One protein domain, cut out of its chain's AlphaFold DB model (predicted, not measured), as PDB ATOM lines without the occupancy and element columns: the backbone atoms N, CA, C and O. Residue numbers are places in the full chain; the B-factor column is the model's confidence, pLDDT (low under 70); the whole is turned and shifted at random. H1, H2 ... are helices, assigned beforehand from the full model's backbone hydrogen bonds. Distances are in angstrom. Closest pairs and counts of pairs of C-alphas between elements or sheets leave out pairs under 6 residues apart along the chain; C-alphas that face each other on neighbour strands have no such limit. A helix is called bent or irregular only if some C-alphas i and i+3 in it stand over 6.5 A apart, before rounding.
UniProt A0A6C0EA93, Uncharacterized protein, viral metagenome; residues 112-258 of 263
ATOM      1  N   HIS A 112     -12.922 -45.341  22.146       62.47
ATOM      2  CA  HIS A 112     -13.843 -45.589  23.255       62.47
ATOM      3  C   HIS A 112     -13.591 -44.640  24.421       62.47
ATOM      4  O   HIS A 112     -14.544 -44.161  25.035       62.47
ATOM      5  N   TYR A 113     -12.330 -44.311  24.698       68.19
ATOM      6  CA  TYR A 113     -12.015 -43.297  25.698       68.19
ATOM      7  C   TYR A 113     -12.440 -41.900  25.248       68.19
ATOM      8  O   TYR A 113     -12.962 -41.142  26.061       68.19
ATOM      9  N   SER A 114     -12.295 -41.570  23.961       68.44
ATOM     10  CA  SER A 114     -12.833 -40.320  23.411       68.44
ATOM     11  C   SER A 114     -14.351 -40.231  23.609       68.44
ATOM     12  O   SER A 114     -14.822 -39.229  24.138       68.44
ATOM     13  N   ALA A 115     -15.094 -41.291  23.273       67.19
ATOM     14  CA  ALA A 115     -16.543 -41.365  23.475       67.19
ATOM     15  C   ALA A 115     -16.924 -41.247  24.963       67.19
ATOM     16  O   ALA A 115     -17.771 -40.439  25.333       67.19
ATOM     17  N   TYR A 116     -16.216 -41.952  25.850       71.44
ATOM     18  CA  TYR A 116     -16.398 -41.801  27.294       71.44
ATOM     19  C   TYR A 116     -16.141 -40.361  27.767       71.44
ATOM     20  O   TYR A 116     -16.891 -39.830  28.586       71.44
ATOM     21  N   LEU A 117     -15.087 -39.705  27.267       72.75
ATOM     22  CA  LEU A 117     -14.813 -38.307  27.591       72.75
ATOM     23  C   LEU A 117     -15.909 -37.378  27.066       72.75
ATOM     24  O   LEU A 117     -16.218 -36.402  27.744       72.75
ATOM     25  N   MET A 118     -16.515 -37.666  25.914       79.44
ATOM     26  CA  MET A 118     -17.645 -36.890  25.392       79.44
ATOM     27  C   MET A 118     -18.844 -36.927  26.351       79.44
ATOM     28  O   MET A 118     -19.466 -35.885  26.561       79.44
ATOM     29  N   ASP A 119     -19.081 -38.063  27.017       74.88
ATOM     30  CA  ASP A 119     -20.132 -38.210  28.033       74.88
ATOM     31  C   ASP A 119     -19.832 -37.458  29.341       74.88
ATOM     32  O   ASP A 119     -20.749 -36.964  30.003       74.88
ATOM     33  N   ILE A 120     -18.560 -37.384  29.755       73.81
ATOM     34  CA  ILE A 120     -18.195 -36.838  31.075       73.81
ATOM     35  C   ILE A 120     -17.683 -35.393  31.059       73.81
ATOM     36  O   ILE A 120     -17.906 -34.655  32.019       73.81
ATOM     37  N   ASP A 121     -16.929 -35.005  30.032       78.94
ATOM     38  CA  ASP A 121     -16.204 -33.738  29.935       78.94
ATOM     39  C   ASP A 121     -15.722 -33.502  28.490       78.94
ATOM     40  O   ASP A 121     -14.603 -33.864  28.110       78.94
ATOM     41  N   MET A 122     -16.558 -32.840  27.683       87.50
ATOM     42  CA  MET A 122     -16.255 -32.566  26.271       87.50
ATOM     43  C   MET A 122     -14.964 -31.766  26.058       87.50
ATOM     44  O   MET A 122     -14.333 -31.910  25.015       87.50
ATOM     45  N   ASN A 123     -14.544 -30.928  27.016       88.25
ATOM     46  CA  ASN A 123     -13.292 -30.175  26.883       88.25
ATOM     47  C   ASN A 123     -12.085 -31.112  26.960       88.25
ATOM     48  O   ASN A 123     -11.145 -30.970  26.183       88.25
ATOM     49  N   LYS A 124     -12.138 -32.109  27.849       80.75
ATOM     50  CA  LYS A 124     -11.107 -33.150  27.902       80.75
ATOM     51  C   LYS A 124     -11.155 -34.067  26.689       80.75
ATOM     52  O   LYS A 124     -10.092 -34.486  26.240       80.75
ATOM     53  N   ALA A 125     -12.347 -34.372  26.173       83.31
ATOM     54  CA  ALA A 125     -12.497 -35.146  24.941       83.31
ATOM     55  C   ALA A 125     -11.782 -34.453  23.776       83.31
ATOM     56  O   ALA A 125     -10.931 -35.053  23.126       83.31
ATOM     57  N   GLU A 126     -12.055 -33.163  23.577       90.94
ATOM     58  CA  GLU A 126     -11.400 -32.356  22.549       90.94
ATOM     59  C   GLU A 126      -9.886 -32.296  22.751       90.94
ATOM     60  O   GLU A 126      -9.137 -32.582  21.822       90.94
ATOM     61  N   GLU A 127      -9.415 -31.982  23.961       84.94
ATOM     62  CA  GLU A 127      -7.980 -31.922  24.261       84.94
ATOM     63  C   GLU A 127      -7.288 -33.270  24.001       84.94
ATOM     64  O   GLU A 127      -6.151 -33.318  23.531       84.94
ATOM     65  N   HIS A 128      -7.949 -34.386  24.314       78.06
ATOM     66  CA  HIS A 128      -7.439 -35.727  24.046       78.06
ATOM     67  C   HIS A 128      -7.331 -36.003  22.540       78.06
ATOM     68  O   HIS A 128      -6.251 -36.350  22.064       78.06
ATOM     69  N   VAL A 129      -8.411 -35.778  21.789       84.19
ATOM     70  CA  VAL A 129      -8.452 -36.003  20.336       84.19
ATOM     71  C   VAL A 129      -7.482 -35.070  19.600       84.19
ATOM     72  O   VAL A 129      -6.752 -35.507  18.713       84.19
ATOM     73  N   GLN A 130      -7.404 -33.797  19.993       86.50
ATOM     74  CA  GLN A 130      -6.520 -32.812  19.368       86.50
ATOM     75  C   GLN A 130      -5.041 -33.122  19.616       86.50
ATOM     76  O   GLN A 130      -4.220 -32.941  18.717       86.50
ATOM     77  N   ARG A 131      -4.690 -33.617  20.811       79.56
ATOM     78  CA  ARG A 131      -3.331 -34.110  21.078       79.56
ATOM     79  C   ARG A 131      -2.967 -35.247  20.135       79.56
ATOM     80  O   ARG A 131      -1.879 -35.205  19.574       79.56
ATOM     81  N   TYR A 132      -3.885 -36.186  19.910       74.06
ATOM     82  CA  TYR A 132      -3.653 -37.287  18.982       74.06
ATOM     83  C   TYR A 132      -3.426 -36.788  17.549       74.06
ATOM     84  O   TYR A 132      -2.455 -37.180  16.917       74.06
ATOM     85  N   ILE A 133      -4.270 -35.878  17.053       81.38
ATOM     86  CA  ILE A 133      -4.122 -35.295  15.704       81.38
ATOM     87  C   ILE A 133      -2.758 -34.606  15.530       81.38
ATOM     88  O   ILE A 133      -2.172 -34.644  14.448       81.38
ATOM     89  N   ASN A 134      -2.242 -33.970  16.585       74.62
ATOM     90  CA  ASN A 134      -0.970 -33.250  16.535       74.62
ATOM     91  C   ASN A 134       0.252 -34.181  16.510       74.62
ATOM     92  O   ASN A 134       1.306 -33.774  16.021       74.62
ATOM     93  N   THR A 135       0.138 -35.392  17.059       64.81
ATOM     94  CA  THR A 135       1.244 -36.358  17.131       64.81
ATOM     95  C   THR A 135       1.162 -37.427  16.049       64.81
ATOM     96  O   THR A 135       2.193 -37.972  15.656       64.81
ATOM     97  N   ASN A 136      -0.037 -37.719  15.543       65.62
ATOM     98  CA  ASN A 136      -0.257 -38.775  14.573       65.62
ATOM     99  C   ASN A 136      -1.451 -38.477  13.651       65.62
ATOM    100  O   ASN A 136      -2.454 -37.877  14.036       65.62
ATOM    101  N   PHE A 137      -1.371 -38.955  12.413       66.00
ATOM    102  CA  PHE A 137      -2.477 -38.849  11.469       66.00
ATOM    103  C   PHE A 137      -3.482 -39.980  11.732       66.00
ATOM    104  O   PHE A 137      -3.163 -41.149  11.523       66.00
ATOM    105  N   SER A 138      -4.697 -39.657  12.194       78.94
ATOM    106  CA  SER A 138      -5.781 -40.641  12.343       78.94
ATOM    107  C   SER A 138      -7.096 -40.144  11.775       78.94
ATOM    108  O   SER A 138      -7.652 -39.132  12.201       78.94
ATOM    109  N   VAL A 139      -7.614 -40.964  10.867       84.62
ATOM    110  CA  VAL A 139      -8.962 -40.918  10.308       84.62
ATOM    111  C   VAL A 139     -10.012 -40.747  11.414       84.62
ATOM    112  O   VAL A 139     -10.776 -39.787  11.428       84.62
ATOM    113  N   LEU A 140      -9.995 -41.639  12.406       83.69
ATOM    114  CA  LEU A 140     -10.990 -41.665  13.480       83.69
ATOM    115  C   LEU A 140     -10.854 -40.486  14.452       83.69
ATOM    116  O   LEU A 140     -11.835 -40.092  15.077       83.69
ATOM    117  N   ALA A 141      -9.661 -39.900  14.579       86.12
ATOM    118  CA  ALA A 141      -9.476 -38.723  15.421       86.12
ATOM    119  C   ALA A 141     -10.178 -37.497  14.814       86.12
ATOM    120  O   ALA A 141     -10.905 -36.798  15.518       86.12
ATOM    121  N   TYR A 142     -10.046 -37.275  13.502       92.25
ATOM    122  CA  TYR A 142     -10.806 -36.223  12.818       92.25
ATOM    123  C   TYR A 142     -12.316 -36.457  12.890       92.25
ATOM    124  O   TYR A 142     -13.063 -35.509  13.136       92.25
ATOM    125  N   TYR A 143     -12.759 -37.711  12.752       94.25
ATOM    126  CA  TYR A 143     -14.166 -38.072  12.915       94.25
ATOM    127  C   TYR A 143     -14.703 -37.712  14.308       94.25
ATOM    128  O   TYR A 143     -15.671 -36.964  14.422       94.25
ATOM    129  N   ASN A 144     -14.028 -38.144  15.378       92.19
ATOM    130  CA  ASN A 144     -14.445 -37.831  16.747       92.19
ATOM    131  C   ASN A 144     -14.452 -36.325  17.021       92.19
ATOM    132  O   ASN A 144     -15.314 -35.823  17.739       92.19
ATOM    133  N   LEU A 145     -13.506 -35.582  16.437       94.81
ATOM    134  CA  LEU A 145     -13.482 -34.132  16.565       94.81
ATOM    135  C   LEU A 145     -14.683 -33.482  15.851       94.81
ATOM    136  O   LEU A 145     -15.257 -32.526  16.376       94.81
ATOM    137  N   ALA A 146     -15.113 -34.027  14.707       97.00
ATOM    138  CA  ALA A 146     -16.351 -33.622  14.047       97.00
ATOM    139  C   ALA A 146     -17.579 -33.863  14.942       97.00
ATOM    140  O   ALA A 146     -18.400 -32.958  15.097       97.00
ATOM    141  N   CYS A 147     -17.666 -35.027  15.596       96.75
ATOM    142  CA  CYS A 147     -18.727 -35.347  16.557       96.75
ATOM    143  C   CYS A 147     -18.743 -34.354  17.731       96.75
ATOM    144  O   CYS A 147     -19.774 -33.744  18.009       96.75
ATOM    145  N   ILE A 148     -17.588 -34.079  18.350       96.06
ATOM    146  CA  ILE A 148     -17.460 -33.100  19.444       96.06
ATOM    147  C   ILE A 148     -17.976 -31.713  19.027       96.06
ATOM    148  O   ILE A 148     -18.760 -31.090  19.753       96.06
ATOM    149  N   TYR A 149     -17.554 -31.206  17.864       97.81
ATOM    150  CA  TYR A 149     -17.995 -29.890  17.395       97.81
ATOM    151  C   TYR A 149     -19.462 -29.875  16.965       97.81
ATOM    152  O   TYR A 149     -20.145 -28.871  17.189       97.81
ATOM    153  N   SER A 150     -19.972 -30.982  16.421       98.06
ATOM    154  CA  SER A 150     -21.394 -31.136  16.122       98.06
ATOM    155  C   SER A 150     -22.218 -31.062  17.404       98.06
ATOM    156  O   SER A 150     -23.121 -30.231  17.477       98.06
ATOM    157  N   ILE A 151     -21.880 -31.818  18.454       96.50
ATOM    158  CA  ILE A 151     -22.591 -31.781  19.746       96.50
ATOM    159  C   ILE A 151     -22.607 -30.362  20.331       96.50
ATOM    160  O   ILE A 151     -23.635 -29.896  20.824       96.50
ATOM    161  N   ARG A 152     -21.498 -29.622  20.208       96.44
ATOM    162  CA  ARG A 152     -21.395 -28.215  20.634       96.44
ATOM    163  C   ARG A 152     -22.084 -27.213  19.701       96.44
ATOM    164  O   ARG A 152     -22.032 -26.012  19.956       96.44
ATOM    165  N   ASN A 153     -22.732 -27.689  18.639       97.00
ATOM    166  CA  ASN A 153     -23.427 -26.894  17.629       97.00
ATOM    167  C   ASN A 153     -22.509 -25.888  16.901       97.00
ATOM    168  O   ASN A 153     -22.952 -24.830  16.453       97.00
ATOM    169  N   VAL A 154     -21.224 -26.228  16.759       97.81
ATOM    170  CA  VAL A 154     -20.227 -25.461  15.997       97.81
ATOM    171  C   VAL A 154     -20.102 -26.081  14.604       97.81
ATOM    172  O   VAL A 154     -19.144 -26.784  14.288       97.81
ATOM    173  N   LYS A 155     -21.141 -25.869  13.791       98.19
ATOM    174  CA  LYS A 155     -21.397 -26.631  12.555       98.19
ATOM    175  C   LYS A 155     -20.272 -26.541  11.526       98.19
ATOM    176  O   LYS A 155     -19.849 -27.576  11.027       98.19
ATOM    177  N   ASP A 156     -19.767 -25.338  11.267       98.12
ATOM    178  CA  ASP A 156     -18.737 -25.113  10.246       98.12
ATOM    179  C   ASP A 156     -17.459 -25.905  10.563       98.12
ATOM    180  O   ASP A 156     -16.909 -26.590   9.704       98.12
ATOM    181  N   ILE A 157     -17.032 -25.894  11.833       97.88
ATOM    182  CA  ILE A 157     -15.845 -26.641  12.274       97.88
ATOM    183  C   ILE A 157     -16.125 -28.147  12.258       97.88
ATOM    184  O   ILE A 157     -15.267 -28.924  11.848       97.88
ATOM    185  N   ALA A 158     -17.320 -28.579  12.665       98.38
ATOM    186  CA  ALA A 158     -17.695 -29.990  12.608       98.38
ATOM    187  C   ALA A 158     -17.603 -30.545  11.176       98.38
ATOM    188  O   ALA A 158     -17.000 -31.596  10.959       98.38
ATOM    189  N   LEU A 159     -18.134 -29.810  10.196       98.50
ATOM    190  CA  LEU A 159     -18.086 -30.177   8.780       98.50
ATOM    191  C   LEU A 159     -16.655 -30.146   8.228       98.50
ATOM    192  O   LEU A 159     -16.260 -31.069   7.518       98.50
ATOM    193  N   GLU A 160     -15.842 -29.157   8.616       97.75
ATOM    194  CA  GLU A 160     -14.413 -29.113   8.278       97.75
ATOM    195  C   GLU A 160     -13.680 -30.374   8.767       97.75
ATOM    196  O   GLU A 160     -12.963 -31.018   7.999       97.75
ATOM    197  N   LYS A 161     -13.875 -30.772  10.031       97.19
ATOM    198  CA  LYS A 161     -13.215 -31.966  10.585       97.19
ATOM    199  C   LYS A 161     -13.735 -33.256   9.965       97.19
ATOM    200  O   LYS A 161     -12.950 -34.178   9.750       97.19
ATOM    201  N   LEU A 162     -15.014 -33.305   9.601       97.69
ATOM    202  CA  LEU A 162     -15.576 -34.450   8.896       97.69
ATOM    203  C   LEU A 162     -14.940 -34.628   7.511       97.69
ATOM    204  O   LEU A 162     -14.563 -35.743   7.157       97.69
ATOM    205  N   ARG A 163     -14.736 -33.536   6.762       97.06
ATOM    206  CA  ARG A 163     -14.011 -33.566   5.480       97.06
ATOM    207  C   ARG A 163     -12.585 -34.078   5.657       97.06
ATOM    208  O   ARG A 163     -12.190 -34.986   4.940       97.06
ATOM    209  N   LEU A 164     -11.859 -33.586   6.666       94.75
ATOM    210  CA  LEU A 164     -10.506 -34.073   6.970       94.75
ATOM    211  C   LEU A 164     -10.480 -35.573   7.293       94.75
ATOM    212  O   LEU A 164      -9.554 -36.268   6.888       94.75
ATOM    213  N   SER A 165     -11.497 -36.087   7.990       94.12
ATOM    214  CA  SER A 165     -11.645 -37.523   8.252       94.12
ATOM    215  C   SER A 165     -11.805 -38.328   6.958       94.12
ATOM    216  O   SER A 165     -11.159 -39.359   6.768       94.12
ATOM    217  N   ILE A 166     -12.625 -37.837   6.032       93.75
ATOM    218  CA  ILE A 166     -12.885 -38.494   4.745       93.75
ATOM    219  C   ILE A 166     -11.659 -38.430   3.836       93.75
ATOM    220  O   ILE A 166     -11.258 -39.456   3.288       93.75
ATOM    221  N   ASP A 167     -11.003 -37.272   3.758       90.44
ATOM    222  CA  ASP A 167      -9.742 -37.087   3.030       90.44
ATOM    223  C   ASP A 167      -8.636 -37.999   3.587       90.44
ATOM    224  O   ASP A 167      -7.781 -38.487   2.846       90.44
ATOM    225  N   ALA A 168      -8.677 -38.280   4.893       86.88
ATOM    226  CA  ALA A 168      -7.793 -39.233   5.554       86.88
ATOM    227  C   ALA A 168      -8.129 -40.705   5.252       86.88
ATOM    228  O   ALA A 168      -7.299 -41.580   5.505       86.88
ATOM    229  N   GLY A 169      -9.313 -40.991   4.705       88.81
ATOM    230  CA  GLY A 169      -9.743 -42.325   4.293       88.81
ATOM    231  C   GLY A 169     -10.956 -42.880   5.038       88.81
ATOM    232  O   GLY A 169     -11.228 -44.075   4.909       88.81
ATOM    233  N   PHE A 170     -11.691 -42.071   5.809       89.69
ATOM    234  CA  PHE A 170     -12.966 -42.506   6.386       89.69
ATOM    235  C   PHE A 170     -14.012 -42.663   5.285       89.69
ATOM    236  O   PHE A 170     -14.245 -41.738   4.511       89.69
ATOM    237  N   LYS A 171     -14.651 -43.832   5.207       87.94
ATOM    238  CA  LYS A 171     -15.593 -44.159   4.119       87.94
ATOM    239  C   LYS A 171     -16.955 -44.653   4.595       87.94
ATOM    240  O   LYS A 171     -17.808 -44.956   3.769       87.94
ATOM    241  N   ASP A 172     -17.161 -44.769   5.903       94.12
ATOM    242  CA  ASP A 172     -18.373 -45.379   6.446       94.12
ATOM    243  C   ASP A 172     -19.529 -44.378   6.532       94.12
ATOM    244  O   ASP A 172     -19.891 -43.881   7.598       94.12
ATOM    245  N   TRP A 173     -20.093 -44.033   5.377       96.44
ATOM    246  CA  TRP A 173     -21.172 -43.053   5.296       96.44
ATOM    247  C   TRP A 173     -22.468 -43.523   5.961       96.44
ATOM    248  O   TRP A 173     -23.209 -42.687   6.476       96.44
ATOM    249  N   LEU A 174     -22.717 -44.836   6.010       96.50
ATOM    250  CA  LEU A 174     -23.869 -45.412   6.705       96.50
ATOM    251  C   LEU A 174     -23.797 -45.147   8.206       96.50
ATOM    252  O   LEU A 174     -24.795 -44.728   8.799       96.50
ATOM    253  N   TRP A 175     -22.608 -45.301   8.799       95.00
ATOM    254  CA  TRP A 175     -22.374 -44.882  10.175       95.00
ATOM    255  C   TRP A 175     -22.597 -43.374  10.347       95.00
ATOM    256  O   TRP A 175     -23.354 -42.967  11.226       95.00
ATOM    257  N   MET A 176     -22.037 -42.537   9.462       97.12
ATOM    258  CA  MET A 176     -22.156 -41.071   9.573       97.12
ATOM    259  C   MET A 176     -23.605 -40.575   9.616       97.12
ATOM    260  O   MET A 176     -23.924 -39.686  10.402       97.12
ATOM    261  N   ILE A 177     -24.489 -41.125   8.778       98.00
ATOM    262  CA  ILE A 177     -25.894 -40.687   8.730       98.00
ATOM    263  C   ILE A 177     -26.705 -41.174   9.941       98.00
ATOM    264  O   ILE A 177     -27.714 -40.560  10.311       98.00
ATOM    265  N   CYS A 178     -26.261 -42.262  10.575       96.06
ATOM    266  CA  CYS A 178     -26.920 -42.857  11.732       96.06
ATOM    267  C   CYS A 178     -26.383 -42.345  13.069       96.06
ATOM    268  O   CYS A 178     -27.091 -42.483  14.068       96.06
ATOM    269  N   ASP A 179     -25.191 -41.748  13.083       96.12
ATOM    270  CA  ASP A 179     -24.578 -41.199  14.284       96.12
ATOM    271  C   ASP A 179     -25.436 -40.053  14.852       96.12
ATOM    272  O   ASP A 179     -25.853 -39.108  14.162       96.12
ATOM    273  N   ASP A 180     -25.756 -40.172  16.135       95.06
ATOM    274  CA  ASP A 180     -26.552 -39.194  16.862       95.06
ATOM    275  C   ASP A 180     -25.681 -38.021  17.352       95.06
ATOM    276  O   ASP A 180     -26.196 -36.908  17.490       95.06
ATOM    277  N   ASP A 181     -24.357 -38.189  17.452       96.00
ATOM    278  CA  ASP A 181     -23.428 -37.094  17.758       96.00
ATOM    279  C   ASP A 181     -23.331 -36.084  16.603       96.00
ATOM    280  O   ASP A 181     -23.072 -34.891  16.798       96.00
ATOM    281  N   LEU A 182     -23.639 -36.523  15.379       97.75
ATOM    282  CA  LEU A 182     -23.705 -35.684  14.180       97.75
ATOM    283  C   LEU A 182     -25.081 -35.021  13.973       97.75
ATOM    284  O   LEU A 182     -25.303 -34.354  12.960       97.75
ATOM    285  N   ALA A 183     -26.016 -35.133  14.927       97.25
ATOM    286  CA  ALA A 183     -27.393 -34.650  14.769       97.25
ATOM    287  C   ALA A 183     -27.522 -33.158  14.396       97.25
ATOM    288  O   ALA A 183     -28.451 -32.791  13.672       97.25
ATOM    289  N   ASN A 184     -26.598 -32.297  14.836       98.12
ATOM    290  CA  ASN A 184     -26.646 -30.855  14.558       98.12
ATOM    291  C   ASN A 184     -26.187 -30.478  13.138       98.12
ATOM    292  O   ASN A 184     -26.477 -29.363  12.682       98.12
ATOM    293  N   VAL A 185     -25.506 -31.394  12.438       98.31
ATOM    294  CA  VAL A 185     -24.982 -31.186  11.080       98.31
ATOM    295  C   VAL A 185     -25.580 -32.126  10.037       98.31
ATOM    296  O   VAL A 185     -25.643 -31.738   8.873       98.31
ATOM    297  N   LYS A 186     -26.086 -33.308  10.420       97.06
ATOM    298  CA  LYS A 186     -26.432 -34.375   9.464       97.06
ATOM    299  C   LYS A 186     -27.523 -34.041   8.446       97.06
ATOM    300  O   LYS A 186     -27.597 -34.671   7.409       97.06
ATOM    301  N   TYR A 187     -28.354 -33.031   8.700       97.44
ATOM    302  CA  TYR A 187     -29.379 -32.571   7.747       97.44
ATOM    303  C   TYR A 187     -29.027 -31.244   7.057       97.44
ATOM    304  O   TYR A 187     -29.905 -30.591   6.502       97.44
ATOM    305  N   THR A 188     -27.772 -30.799   7.138       98.12
ATOM    306  CA  THR A 188     -27.298 -29.636   6.376       98.12
ATOM    307  C   THR A 188     -26.977 -30.043   4.940       98.12
ATOM    308  O   THR A 188     -26.520 -31.162   4.713       98.12
ATOM    309  N   ASP A 189     -27.176 -29.133   3.983       97.81
ATOM    310  CA  ASP A 189     -26.847 -29.388   2.573       97.81
ATOM    311  C   ASP A 189     -25.380 -29.806   2.411       97.81
ATOM    312  O   ASP A 189     -25.078 -30.766   1.710       97.81
ATOM    313  N   GLU A 190     -24.480 -29.155   3.153       97.88
ATOM    314  CA  GLU A 190     -23.053 -29.463   3.124       97.88
ATOM    315  C   GLU A 190     -22.744 -30.893   3.593       97.88
ATOM    316  O   GLU A 190     -21.923 -31.577   2.983       97.88
ATOM    317  N   PHE A 191     -23.410 -31.371   4.646       98.50
ATOM    318  CA  PHE A 191     -23.263 -32.755   5.087       98.50
ATOM    319  C   PHE A 191     -23.799 -33.735   4.041       98.50
ATOM    320  O   PHE A 191     -23.149 -34.731   3.744       98.50
ATOM    321  N   VAL A 192     -24.963 -33.452   3.450       98.31
ATOM    322  CA  VAL A 192     -25.534 -34.300   2.394       98.31
ATOM    323  C   VAL A 192     -24.573 -34.396   1.209       98.31
ATOM    324  O   VAL A 192     -24.331 -35.495   0.722       98.31
ATOM    325  N   ASP A 193     -23.962 -33.286   0.796       97.38
ATOM    326  CA  ASP A 193     -22.975 -33.273  -0.288       97.38
ATOM    327  C   ASP A 193     -21.713 -34.078   0.071       97.38
ATOM    328  O   ASP A 193     -21.149 -34.769  -0.778       97.38
ATOM    329  N   ILE A 194     -21.283 -34.052   1.340       97.19
ATOM    330  CA  ILE A 194     -20.214 -34.928   1.842       97.19
ATOM    331  C   ILE A 194     -20.597 -36.409   1.668       97.19
ATOM    332  O   ILE A 194     -19.801 -37.181   1.131       97.19
ATOM    333  N   ILE A 195     -21.812 -36.801   2.060       97.81
ATOM    334  CA  ILE A 195     -22.292 -38.186   1.923       97.81
ATOM    335  C   ILE A 195     -22.396 -38.606   0.451       97.81
ATOM    336  O   ILE A 195     -21.973 -39.709   0.112       97.81
ATOM    337  N   VAL A 196     -22.894 -37.734  -0.433       96.06
ATOM    338  CA  VAL A 196     -22.945 -37.994  -1.884       96.06
ATOM    339  C   VAL A 196     -21.551 -38.302  -2.427       96.06
ATOM    340  O   VAL A 196     -21.382 -39.278  -3.153       96.06
ATOM    341  N   ASN A 197     -20.538 -37.522  -2.039       94.06
ATOM    342  CA  ASN A 197     -19.160 -37.772  -2.459       94.06
ATOM    343  C   ASN A 197     -18.631 -39.118  -1.946       94.06
ATOM    344  O   ASN A 197     -17.943 -39.818  -2.687       94.06
ATOM    345  N   CYS A 198     -18.966 -39.503  -0.709       94.69
ATOM    346  CA  CYS A 198     -18.610 -40.820  -0.188       94.69
ATOM    347  C   CYS A 198     -19.236 -41.942  -1.022       94.69
ATOM    348  O   CYS A 198     -18.498 -42.825  -1.454       94.69
ATOM    349  N   ILE A 199     -20.543 -41.866  -1.298       94.19
ATOM    350  CA  ILE A 199     -21.279 -42.876  -2.079       94.19
ATOM    351  C   ILE A 199     -20.741 -42.972  -3.511       94.19
ATOM    352  O   ILE A 199     -20.451 -44.059  -3.995       94.19
ATOM    353  N   ASN A 200     -20.526 -41.841  -4.186       91.94
ATOM    354  CA  ASN A 200     -19.981 -41.835  -5.549       91.94
ATOM    355  C   ASN A 200     -18.529 -42.366  -5.608       91.94
ATOM    356  O   ASN A 200     -18.023 -42.669  -6.687       91.94
ATOM    357  N   SER A 201     -17.838 -42.467  -4.466       90.94
ATOM    358  CA  SER A 201     -16.482 -43.022  -4.354       90.94
ATOM    359  C   SER A 201     -16.435 -44.491  -3.904       90.94
ATOM    360  O   SER A 201     -15.347 -45.078  -3.863       90.94
ATOM    361  N   SER A 202     -17.579 -45.084  -3.546       89.75
ATOM    362  CA  SER A 202     -17.725 -46.492  -3.167       89.75
ATOM    363  C   SER A 202     -18.361 -47.316  -4.284       89.75
ATOM    364  O   SER A 202     -18.960 -46.800  -5.224       89.75
ATOM    365  N   SER A 203     -18.198 -48.638  -4.206       90.31
ATOM    366  CA  SER A 203     -18.975 -49.557  -5.038       90.31
ATOM    367  C   SER A 203     -20.298 -49.899  -4.342       90.31
ATOM    368  O   SER A 203     -20.339 -50.001  -3.117       90.31
ATOM    369  N   VAL A 204     -21.357 -50.173  -5.115       90.81
ATOM    370  CA  VAL A 204     -22.645 -50.644  -4.564       90.81
ATOM    371  C   VAL A 204     -22.456 -51.887  -3.683       90.81
ATOM    372  O   VAL A 204     -23.120 -52.030  -2.660       90.81
ATOM    373  N   ASN A 205     -21.530 -52.784  -4.041       90.50
ATOM    374  CA  ASN A 205     -21.245 -53.969  -3.231       90.50
ATOM    375  C   ASN A 205     -20.579 -53.602  -1.900       90.50
ATOM    376  O   ASN A 205     -20.959 -54.166  -0.880       90.50
ATOM    377  N   ASP A 206     -19.658 -52.633  -1.888       90.81
ATOM    378  CA  ASP A 206     -19.043 -52.151  -0.647       90.81
ATOM    379  C   ASP A 206     -20.108 -51.568   0.291       90.81
ATOM    380  O   ASP A 206     -20.055 -51.768   1.502       90.81
ATOM    381  N   ASP A 207     -21.085 -50.844  -0.257       92.44
ATOM    382  CA  ASP A 207     -22.158 -50.237   0.532       92.44
ATOM    383  C   ASP A 207     -23.155 -51.273   1.054       92.44
ATOM    384  O   ASP A 207     -23.613 -51.162   2.191       92.44
ATOM    385  N   ILE A 208     -23.436 -52.328   0.282       93.25
ATOM    386  CA  ILE A 208     -24.204 -53.488   0.756       93.25
ATOM    387  C   ILE A 208     -23.449 -54.214   1.878       93.25
ATOM    388  O   ILE A 208     -24.047 -54.543   2.901       93.25
ATOM    389  N   GLU A 209     -22.145 -54.454   1.715       92.06
ATOM    390  CA  GLU A 209     -21.310 -55.102   2.732       92.06
ATOM    391  C   GLU A 209     -21.249 -54.284   4.025       92.06
ATOM    392  O   GLU A 209     -21.384 -54.848   5.111       92.06
ATOM    393  N   ARG A 210     -21.122 -52.953   3.930       92.62
ATOM    394  CA  ARG A 210     -21.205 -52.060   5.097       92.62
ATOM    395  C   ARG A 210     -22.590 -52.078   5.725       92.62
ATOM    396  O   ARG A 210     -22.695 -52.160   6.942       92.62
ATOM    397  N   TRP A 211     -23.655 -52.044   4.926       95.38
ATOM    398  CA  TRP A 211     -25.021 -52.095   5.448       95.38
ATOM    399  C   TRP A 211     -25.295 -53.363   6.262       95.38
ATOM    400  O   TRP A 211     -25.981 -53.286   7.280       95.38
ATOM    401  N   LEU A 212     -24.716 -54.510   5.892       93.88
ATOM    402  CA  LEU A 212     -24.842 -55.742   6.681       93.88
ATOM    403  C   LEU A 212     -24.301 -55.599   8.116       93.88
ATOM    404  O   LEU A 212     -24.749 -56.332   8.997       93.88
ATOM    405  N   LEU A 213     -23.382 -54.657   8.371       92.38
ATOM    406  CA  LEU A 213     -22.886 -54.331   9.714       92.38
ATOM    407  C   LEU A 213     -23.865 -53.467  10.528       92.38
ATOM    408  O   LEU A 213     -23.719 -53.390  11.743       92.38
ATOM    409  N   TYR A 214     -24.844 -52.845   9.865       93.69
ATOM    410  CA  TYR A 214     -25.788 -51.861  10.415       93.69
ATOM    411  C   TYR A 214     -27.243 -52.235  10.126       93.69
ATOM    412  O   TYR A 214     -28.108 -51.378   9.919       93.69
ATOM    413  N   ILE A 215     -27.525 -53.532  10.060       94.94
ATOM    414  CA  ILE A 215     -28.816 -54.053   9.616       94.94
ATOM    415  C   ILE A 215     -29.974 -53.578  10.502       94.94
ATOM    416  O   ILE A 215     -31.070 -53.291  10.020       94.94
ATOM    417  N   GLU A 216     -29.713 -53.411  11.793       94.88
ATOM    418  CA  GLU A 216     -30.633 -52.883  12.793       94.88
ATOM    419  C   GLU A 216     -30.935 -51.388  12.616       94.88
ATOM    420  O   GLU A 216     -31.928 -50.894  13.152       94.88
ATOM    421  N   LEU A 217     -30.115 -50.670  11.845       96.19
ATOM    422  CA  LEU A 217     -30.278 -49.248  11.545       96.19
ATOM    423  C   LEU A 217     -30.999 -49.006  10.211       96.19
ATOM    424  O   LEU A 217     -31.168 -47.853   9.819       96.19
ATOM    425  N   THR A 218     -31.478 -50.058   9.531       97.19
ATOM    426  CA  THR A 218     -32.126 -49.959   8.208       97.19
ATOM    427  C   THR A 218     -33.228 -48.900   8.162       97.19
ATOM    428  O   THR A 218     -33.254 -48.086   7.242       97.19
ATOM    429  N   ASP A 219     -34.103 -48.835   9.169       97.56
ATOM    430  CA  ASP A 219     -35.186 -47.843   9.186       97.56
ATOM    431  C   ASP A 219     -34.663 -46.402   9.334       97.56
ATOM    432  O   ASP A 219     -35.196 -45.492   8.699       97.56
ATOM    433  N   LYS A 220     -33.585 -46.187  10.109       97.31
ATOM    434  CA  LYS A 220     -32.922 -44.872  10.211       97.31
ATOM    435  C   LYS A 220     -32.285 -44.471   8.876       97.31
ATOM    436  O   LYS A 220     -32.382 -43.311   8.481       97.31
ATOM    437  N   ILE A 221     -31.665 -45.424   8.177       98.12
ATOM    438  CA  ILE A 221     -31.046 -45.206   6.862       98.12
ATOM    439  C   ILE A 221     -32.112 -44.802   5.837       98.12
ATOM    440  O   ILE A 221     -31.960 -43.790   5.155       98.12
ATOM    441  N   VAL A 222     -33.221 -45.548   5.768       97.75
ATOM    442  CA  VAL A 222     -34.356 -45.253   4.878       97.75
ATOM    443  C   VAL A 222     -34.924 -43.858   5.158       97.75
ATOM    444  O   VAL A 222     -35.091 -43.076   4.222       97.75
ATOM    445  N   ASP A 223     -35.189 -43.527   6.427       97.88
ATOM    446  CA  ASP A 223     -35.700 -42.205   6.822       97.88
ATOM    447  C   ASP A 223     -34.758 -41.082   6.377       97.88
ATOM    448  O   ASP A 223     -35.191 -40.100   5.770       97.88
ATOM    449  N   TYR A 224     -33.454 -41.256   6.606       98.38
ATOM    450  CA  TYR A 224     -32.450 -40.281   6.204       98.38
ATOM    451  C   TYR A 224     -32.434 -40.063   4.684       98.38
ATOM    452  O   TYR A 224     -32.479 -38.912   4.238       98.38
ATOM    453  N   ILE A 225     -32.416 -41.140   3.888       97.50
ATOM    454  CA  ILE A 225     -32.404 -41.064   2.418       97.50
ATOM    455  C   ILE A 225     -33.643 -40.317   1.910       97.50
ATOM    456  O   ILE A 225     -33.516 -39.391   1.107       97.50
ATOM    457  N   VAL A 226     -34.833 -40.669   2.412       97.06
ATOM    458  CA  VAL A 226     -36.103 -40.037   2.016       97.06
ATOM    459  C   VAL A 226     -36.125 -38.557   2.391       97.06
ATOM    460  O   VAL A 226     -36.497 -37.716   1.576       97.06
ATOM    461  N   LYS A 227     -35.717 -38.221   3.616       97.88
ATOM    462  CA  LYS A 227     -35.784 -36.852   4.137       97.88
ATOM    463  C   LYS A 227     -34.813 -35.896   3.445       97.88
ATOM    464  O   LYS A 227     -35.104 -34.706   3.357       97.88
ATOM    465  N   THR A 228     -33.667 -36.396   2.990       97.75
ATOM    466  CA  THR A 228     -32.609 -35.580   2.367       97.75
ATOM    467  C   THR A 228     -32.648 -35.589   0.840       97.75
ATOM    468  O   THR A 228     -31.953 -34.788   0.216       97.75
ATOM    469  N   GLY A 229     -33.437 -36.479   0.228       96.56
ATOM    470  CA  GLY A 229     -33.403 -36.695  -1.219       96.56
ATOM    471  C   GLY A 229     -32.047 -37.222  -1.698       96.56
ATOM    472  O   GLY A 229     -31.659 -36.970  -2.836       96.56
ATOM    473  N   LEU A 230     -31.302 -37.922  -0.830       96.00
ATOM    474  CA  LEU A 230     -29.932 -38.370  -1.106       96.00
ATOM    475  C   LEU A 230     -29.841 -39.197  -2.395       96.00
ATOM    476  O   LEU A 230     -28.928 -39.001  -3.192       96.00
ATOM    477  N   ASP A 231     -30.821 -40.069  -2.624       94.06
ATOM    478  CA  ASP A 231     -30.871 -40.967  -3.783       94.06
ATOM    479  C   ASP A 231     -30.973 -40.230  -5.134       94.06
ATOM    480  O   ASP A 231     -30.534 -40.725  -6.171       94.06
ATOM    481  N   GLU A 232     -31.529 -39.017  -5.131       92.81
ATOM    482  CA  GLU A 232     -31.676 -38.190  -6.335       92.81
ATOM    483  C   GLU A 232     -30.381 -37.441  -6.681       92.81
ATOM    484  O   GLU A 232     -30.206 -37.000  -7.817       92.81
ATOM    485  N   LYS A 233     -29.465 -37.309  -5.712       93.88
ATOM    486  CA  LYS A 233     -28.206 -36.564  -5.840       93.88
ATOM    487  C   LYS A 233     -27.021 -37.425  -6.285       93.88
ATOM    488  O   LYS A 233     -25.979 -36.870  -6.623       93.88
ATOM    489  N   ILE A 234     -27.152 -38.750  -6.264       90.12
ATOM    490  CA  ILE A 234     -26.051 -39.659  -6.596       90.12
ATOM    491  C   ILE A 234     -25.923 -39.916  -8.103       90.12
ATOM    492  O   ILE A 234     -26.908 -40.030  -8.847       90.12
ATOM    493  N   GLU A 235     -24.677 -40.068  -8.541       82.88
ATOM    494  CA  GLU A 235     -24.326 -40.464  -9.901       82.88
ATOM    495  C   GLU A 235     -24.246 -41.996  -9.938       82.88
ATOM    496  O   GLU A 235     -23.200 -42.585  -9.700       82.88
ATOM    497  N   CYS A 236     -25.379 -42.671 -10.154       66.69
ATOM    498  CA  CYS A 236     -25.394 -44.135 -10.207       66.69
ATOM    499  C   CYS A 236     -25.157 -44.639 -11.635       66.69
ATOM    500  O   CYS A 236     -25.986 -44.378 -12.512       66.69
ATOM    501  N   ASP A 237     -24.096 -45.424 -11.824       65.00
ATOM    502  CA  ASP A 237     -23.953 -46.343 -12.957       65.00
ATOM    503  C   ASP A 237     -24.976 -47.493 -12.833       65.00
ATOM    504  O   ASP A 237     -25.395 -47.830 -11.725       65.00
ATOM    505  N   ASP A 238     -25.371 -48.133 -13.943       63.34
ATOM    506  CA  ASP A 238     -26.391 -49.210 -14.016       63.34
ATOM    507  C   ASP A 238     -25.994 -50.539 -13.308       63.34
ATOM    508  O   ASP A 238     -26.407 -51.641 -13.693       63.34
ATOM    509  N   VAL A 239     -25.157 -50.478 -12.271       67.12
ATOM    510  CA  VAL A 239     -24.662 -51.631 -11.524       67.12
ATOM    511  C   VAL A 239     -25.734 -52.132 -10.561       67.12
ATOM    512  O   VAL A 239     -26.112 -51.470  -9.596       67.12
ATOM    513  N   LYS A 240     -26.195 -53.361 -10.802       67.50
ATOM    514  CA  LYS A 240     -27.155 -54.039  -9.931       67.50
ATOM    515  C   LYS A 240     -26.445 -54.670  -8.739       67.50
ATOM    516  O   LYS A 240     -25.817 -55.718  -8.875       67.50
ATOM    517  N   GLY A 241     -26.592 -54.053  -7.573       69.50
ATOM    518  CA  GLY A 241     -26.331 -54.708  -6.296       69.50
ATOM    519  C   GLY A 241     -27.348 -55.823  -6.053       69.50
ATOM    520  O   GLY A 241     -28.518 -55.711  -6.426       69.50
ATOM    521  N   SER A 242     -26.923 -56.923  -5.431       80.19
ATOM    522  CA  SER A 242     -27.856 -57.955  -4.975       80.19
ATOM    523  C   SER A 242     -27.486 -58.438  -3.581       80.19
ATOM    524  O   SER A 242     -26.340 -58.781  -3.310       80.19
ATOM    525  N   CYS A 243     -28.482 -58.460  -2.703       85.06
ATOM    526  CA  CYS A 243     -28.399 -59.010  -1.362       85.06
ATOM    527  C   CYS A 243     -29.667 -59.832  -1.117       85.06
ATOM    528  O   CYS A 243     -30.760 -59.379  -1.459       85.06
ATOM    529  N   ASP A 244     -29.523 -61.035  -0.566       87.50
ATOM    530  CA  ASP A 244     -30.636 -61.931  -0.227       87.50
ATOM    531  C   ASP A 244     -30.924 -61.858   1.279       87.50
ATOM    532  O   ASP A 244     -30.772 -62.828   2.021       87.50
ATOM    533  N   HIS A 245     -31.246 -60.653   1.758       91.88
ATOM    534  CA  HIS A 245     -31.624 -60.415   3.148       91.88
ATOM    535  C   HIS A 245     -32.994 -59.715   3.217       91.88
ATOM    536  O   HIS A 245     -33.164 -58.696   2.550       91.88
ATOM    537  N   PRO A 246     -33.957 -60.176   4.044       92.06
ATOM    538  CA  PRO A 246     -35.308 -59.604   4.090       92.06
ATOM    539  C   PRO A 246     -35.360 -58.093   4.359       92.06
ATOM    540  O   PRO A 246     -36.117 -57.378   3.713       92.06
ATOM    541  N   GLU A 247     -34.525 -57.585   5.271       94.44
ATOM    542  CA  GLU A 247     -34.458 -56.138   5.555       94.44
ATOM    543  C   GLU A 247     -33.965 -55.308   4.360       94.44
ATOM    544  O   GLU A 247     -34.318 -54.136   4.237       94.44
ATOM    545  N   PHE A 248     -33.212 -55.914   3.435       93.00
ATOM    546  CA  PHE A 248     -32.696 -55.216   2.259       93.00
ATOM    547  C   PHE A 248     -33.813 -54.781   1.305       93.00
ATOM    548  O   PHE A 248     -33.640 -53.823   0.553       93.00
ATOM    549  N   GLU A 249     -34.988 -55.420   1.360       91.94
ATOM    550  CA  GLU A 249     -36.151 -55.039   0.546       91.94
ATOM    551  C   GLU A 249     -36.553 -53.570   0.748       91.94
ATOM    552  O   GLU A 249     -37.003 -52.917  -0.192       91.94
ATOM    553  N   LYS A 250     -36.319 -53.006   1.942       93.94
ATOM    554  CA  LYS A 250     -36.576 -51.584   2.231       93.94
ATOM    555  C   LYS A 250     -35.624 -50.642   1.487       93.94
ATOM    556  O   LYS A 250     -35.985 -49.496   1.216       93.94
ATOM    557  N   LEU A 251     -34.418 -51.119   1.174       93.25
ATOM    558  CA  LEU A 251     -33.357 -50.360   0.512       93.25
ATOM    559  C   LEU A 251     -33.350 -50.539  -1.007       93.25
ATOM    560  O   LEU A 251     -32.893 -49.647  -1.714       93.25
ATOM    561  N   ARG A 252     -33.920 -51.639  -1.520       89.38
ATOM    562  CA  ARG A 252     -34.001 -51.928  -2.963       89.38
ATOM    563  C   ARG A 252     -34.696 -50.859  -3.797       89.38
ATOM    564  O   ARG A 252     -34.571 -50.884  -5.010       89.38
ATOM    565  N   GLN A 253     -35.476 -49.976  -3.187       88.81
ATOM    566  CA  GLN A 253     -36.135 -48.883  -3.899       88.81
ATOM    567  C   GLN A 253     -35.199 -47.703  -4.216       88.81
ATOM    568  O   GLN A 253     -35.613 -46.799  -4.940       88.81
ATOM    569  N   PHE A 254     -33.990 -47.687  -3.648       91.69
ATOM    570  CA  PHE A 254     -33.012 -46.615  -3.812       91.69
ATOM    571  C   PHE A 254     -31.930 -47.019  -4.816       91.69
ATOM    572  O   PHE A 254     -31.352 -48.110  -4.739       91.69
ATOM    573  N   ARG A 255     -31.615 -46.104  -5.735       89.44
ATOM    574  CA  ARG A 255     -30.515 -46.225  -6.700       89.44
ATOM    575  C   ARG A 255     -29.174 -46.474  -6.013       89.44
ATOM    576  O   ARG A 255     -28.396 -47.252  -6.553       89.44
ATOM    577  N   ILE A 256     -28.948 -45.918  -4.816       90.31
ATOM    578  CA  ILE A 256     -27.727 -46.130  -4.004       90.31
ATOM    579  C   ILE A 256     -27.403 -47.627  -3.848       90.31
ATOM    580  O   ILE A 256     -26.242 -48.020  -3.834       90.31
ATOM    581  N   PHE A 257     -28.429 -48.481  -3.790       89.94
ATOM    582  CA  PHE A 257     -28.290 -49.924  -3.589       89.94
ATOM    583  C   PHE A 257     -28.528 -50.752  -4.867       89.94
ATOM    584  O   PHE A 257     -28.749 -51.963  -4.805       89.94
ATOM    585  N   GLY A 258     -28.453 -50.116  -6.042       76.38
ATOM    586  CA  GLY A 258     -28.412 -50.787  -7.344       76.38
ATOM    587  C   GLY A 258     -29.761 -51.251  -7.901       76.38
ATOM    588  O   GLY A 258     -29.796 -52.143  -8.750       76.38
TER     589      GLY A 258
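What this domain is: This is residues 112 to 258 of the 263 residues of an uncharacterized protein of viral metagenome (UniProt A0A6C0EA93). The model is an elongated stack of helices: H1, H2, H3 and H4 fold back and forth side by side at one end, and H6 continues the stack beside H4. Short H5 lies in the middle, and beyond it bent H7 crosses the other end, with short H8 and H9 beside it and a long link between these two. The printed part has 147 residues with nine named helices, H1 to H9 in chain order, and no named strand; the class is all helix. It is compact, with a radius of gyration of the C-alphas of 15.9 A, and spans 45 by 25 by 25 A.

How they stand to each other: H1, residues 112 to 120, and H2, residues 122 to 135, form a hairpin at a shallow tilt of 31 degrees; H2 touches H1 with residues 124 to 129 alone, and the closest C-alphas, of Leu 117 and Ala 125, are 4.7 A apart. H3, residues 139 to 151, forms a hairpin with H2 at 26 degrees, closest at the C-alphas of Val 129 and Ala 141, 5.7 A. H4, residues 155 to 167, forms a hairpin with H3 at 14 degrees, closest at the C-alphas of Ala 146 and Ala 158, 4.1 A. H5 is residues 173 to 178, and H6, residues 189 to 200, touches H4 at 11 degrees, the same way, closest at the C-alphas of Leu 159 and Phe 191, 6.9 A. H5 and H6, a hairpin, only just touch, with 3 pairs of C-alphas within 8 A. H7, residues 204 to 228, was assigned as one helix by its hydrogen bonds but is bent, C-alphas 213 and 216 being 8.5 A apart; its arms H7a, residues 204 to 213, and H7b, residues 216 to 228, stand at a steep tilt of 50 degrees. H7b is irregular, with C-alphas 216 and 219 7.7 A apart. H7b touches H5 about perpendicular, at 88 degrees, closest at the C-alphas of Cys 178 and Lys 220, 6.5 A. H8, residues 230 to 233, only just touches H6, with 3 pairs of C-alphas within 8 A, closest at those of Val 196 and Lys 233, 6.7 A. H9, residues 246 to 250, touches H7b at residues 218 to 222 alone, closest at the C-alphas of Thr 218 and Glu 247, 7.1 A. Every O i to N i+4 pair is within hydrogen-bond range in H1 to H6; in H7a it is 5 of 6, in H7b 8 of 9, in H9 0 of 1 with 2 of 2 O i to N i+3 pairs, and H8 is too short for an O i to N i+4 pair.

Where its parts are: H1 begins at C-alpha 112 (-13.843, -45.589, 23.255), and H9 ends at C-alpha 250 (-36.576, -51.584, 2.231). First to last C-alpha, H2 is 20.1 A, H3 18.9 A, H4 18.3 A, H6 16.4 A and H7b 20.3 A.

The domain as a whole: The two C-alphas farthest apart, of Asp 121 and Asp 238, are 47.7 A apart, and the printed part has no cut. The link from H8 to H9, residues 234 to 245, is long. The mean pLDDT of the printed part is 89.7, and residues 112 to 115, 135 to 137 and 236 to 241 are under 70.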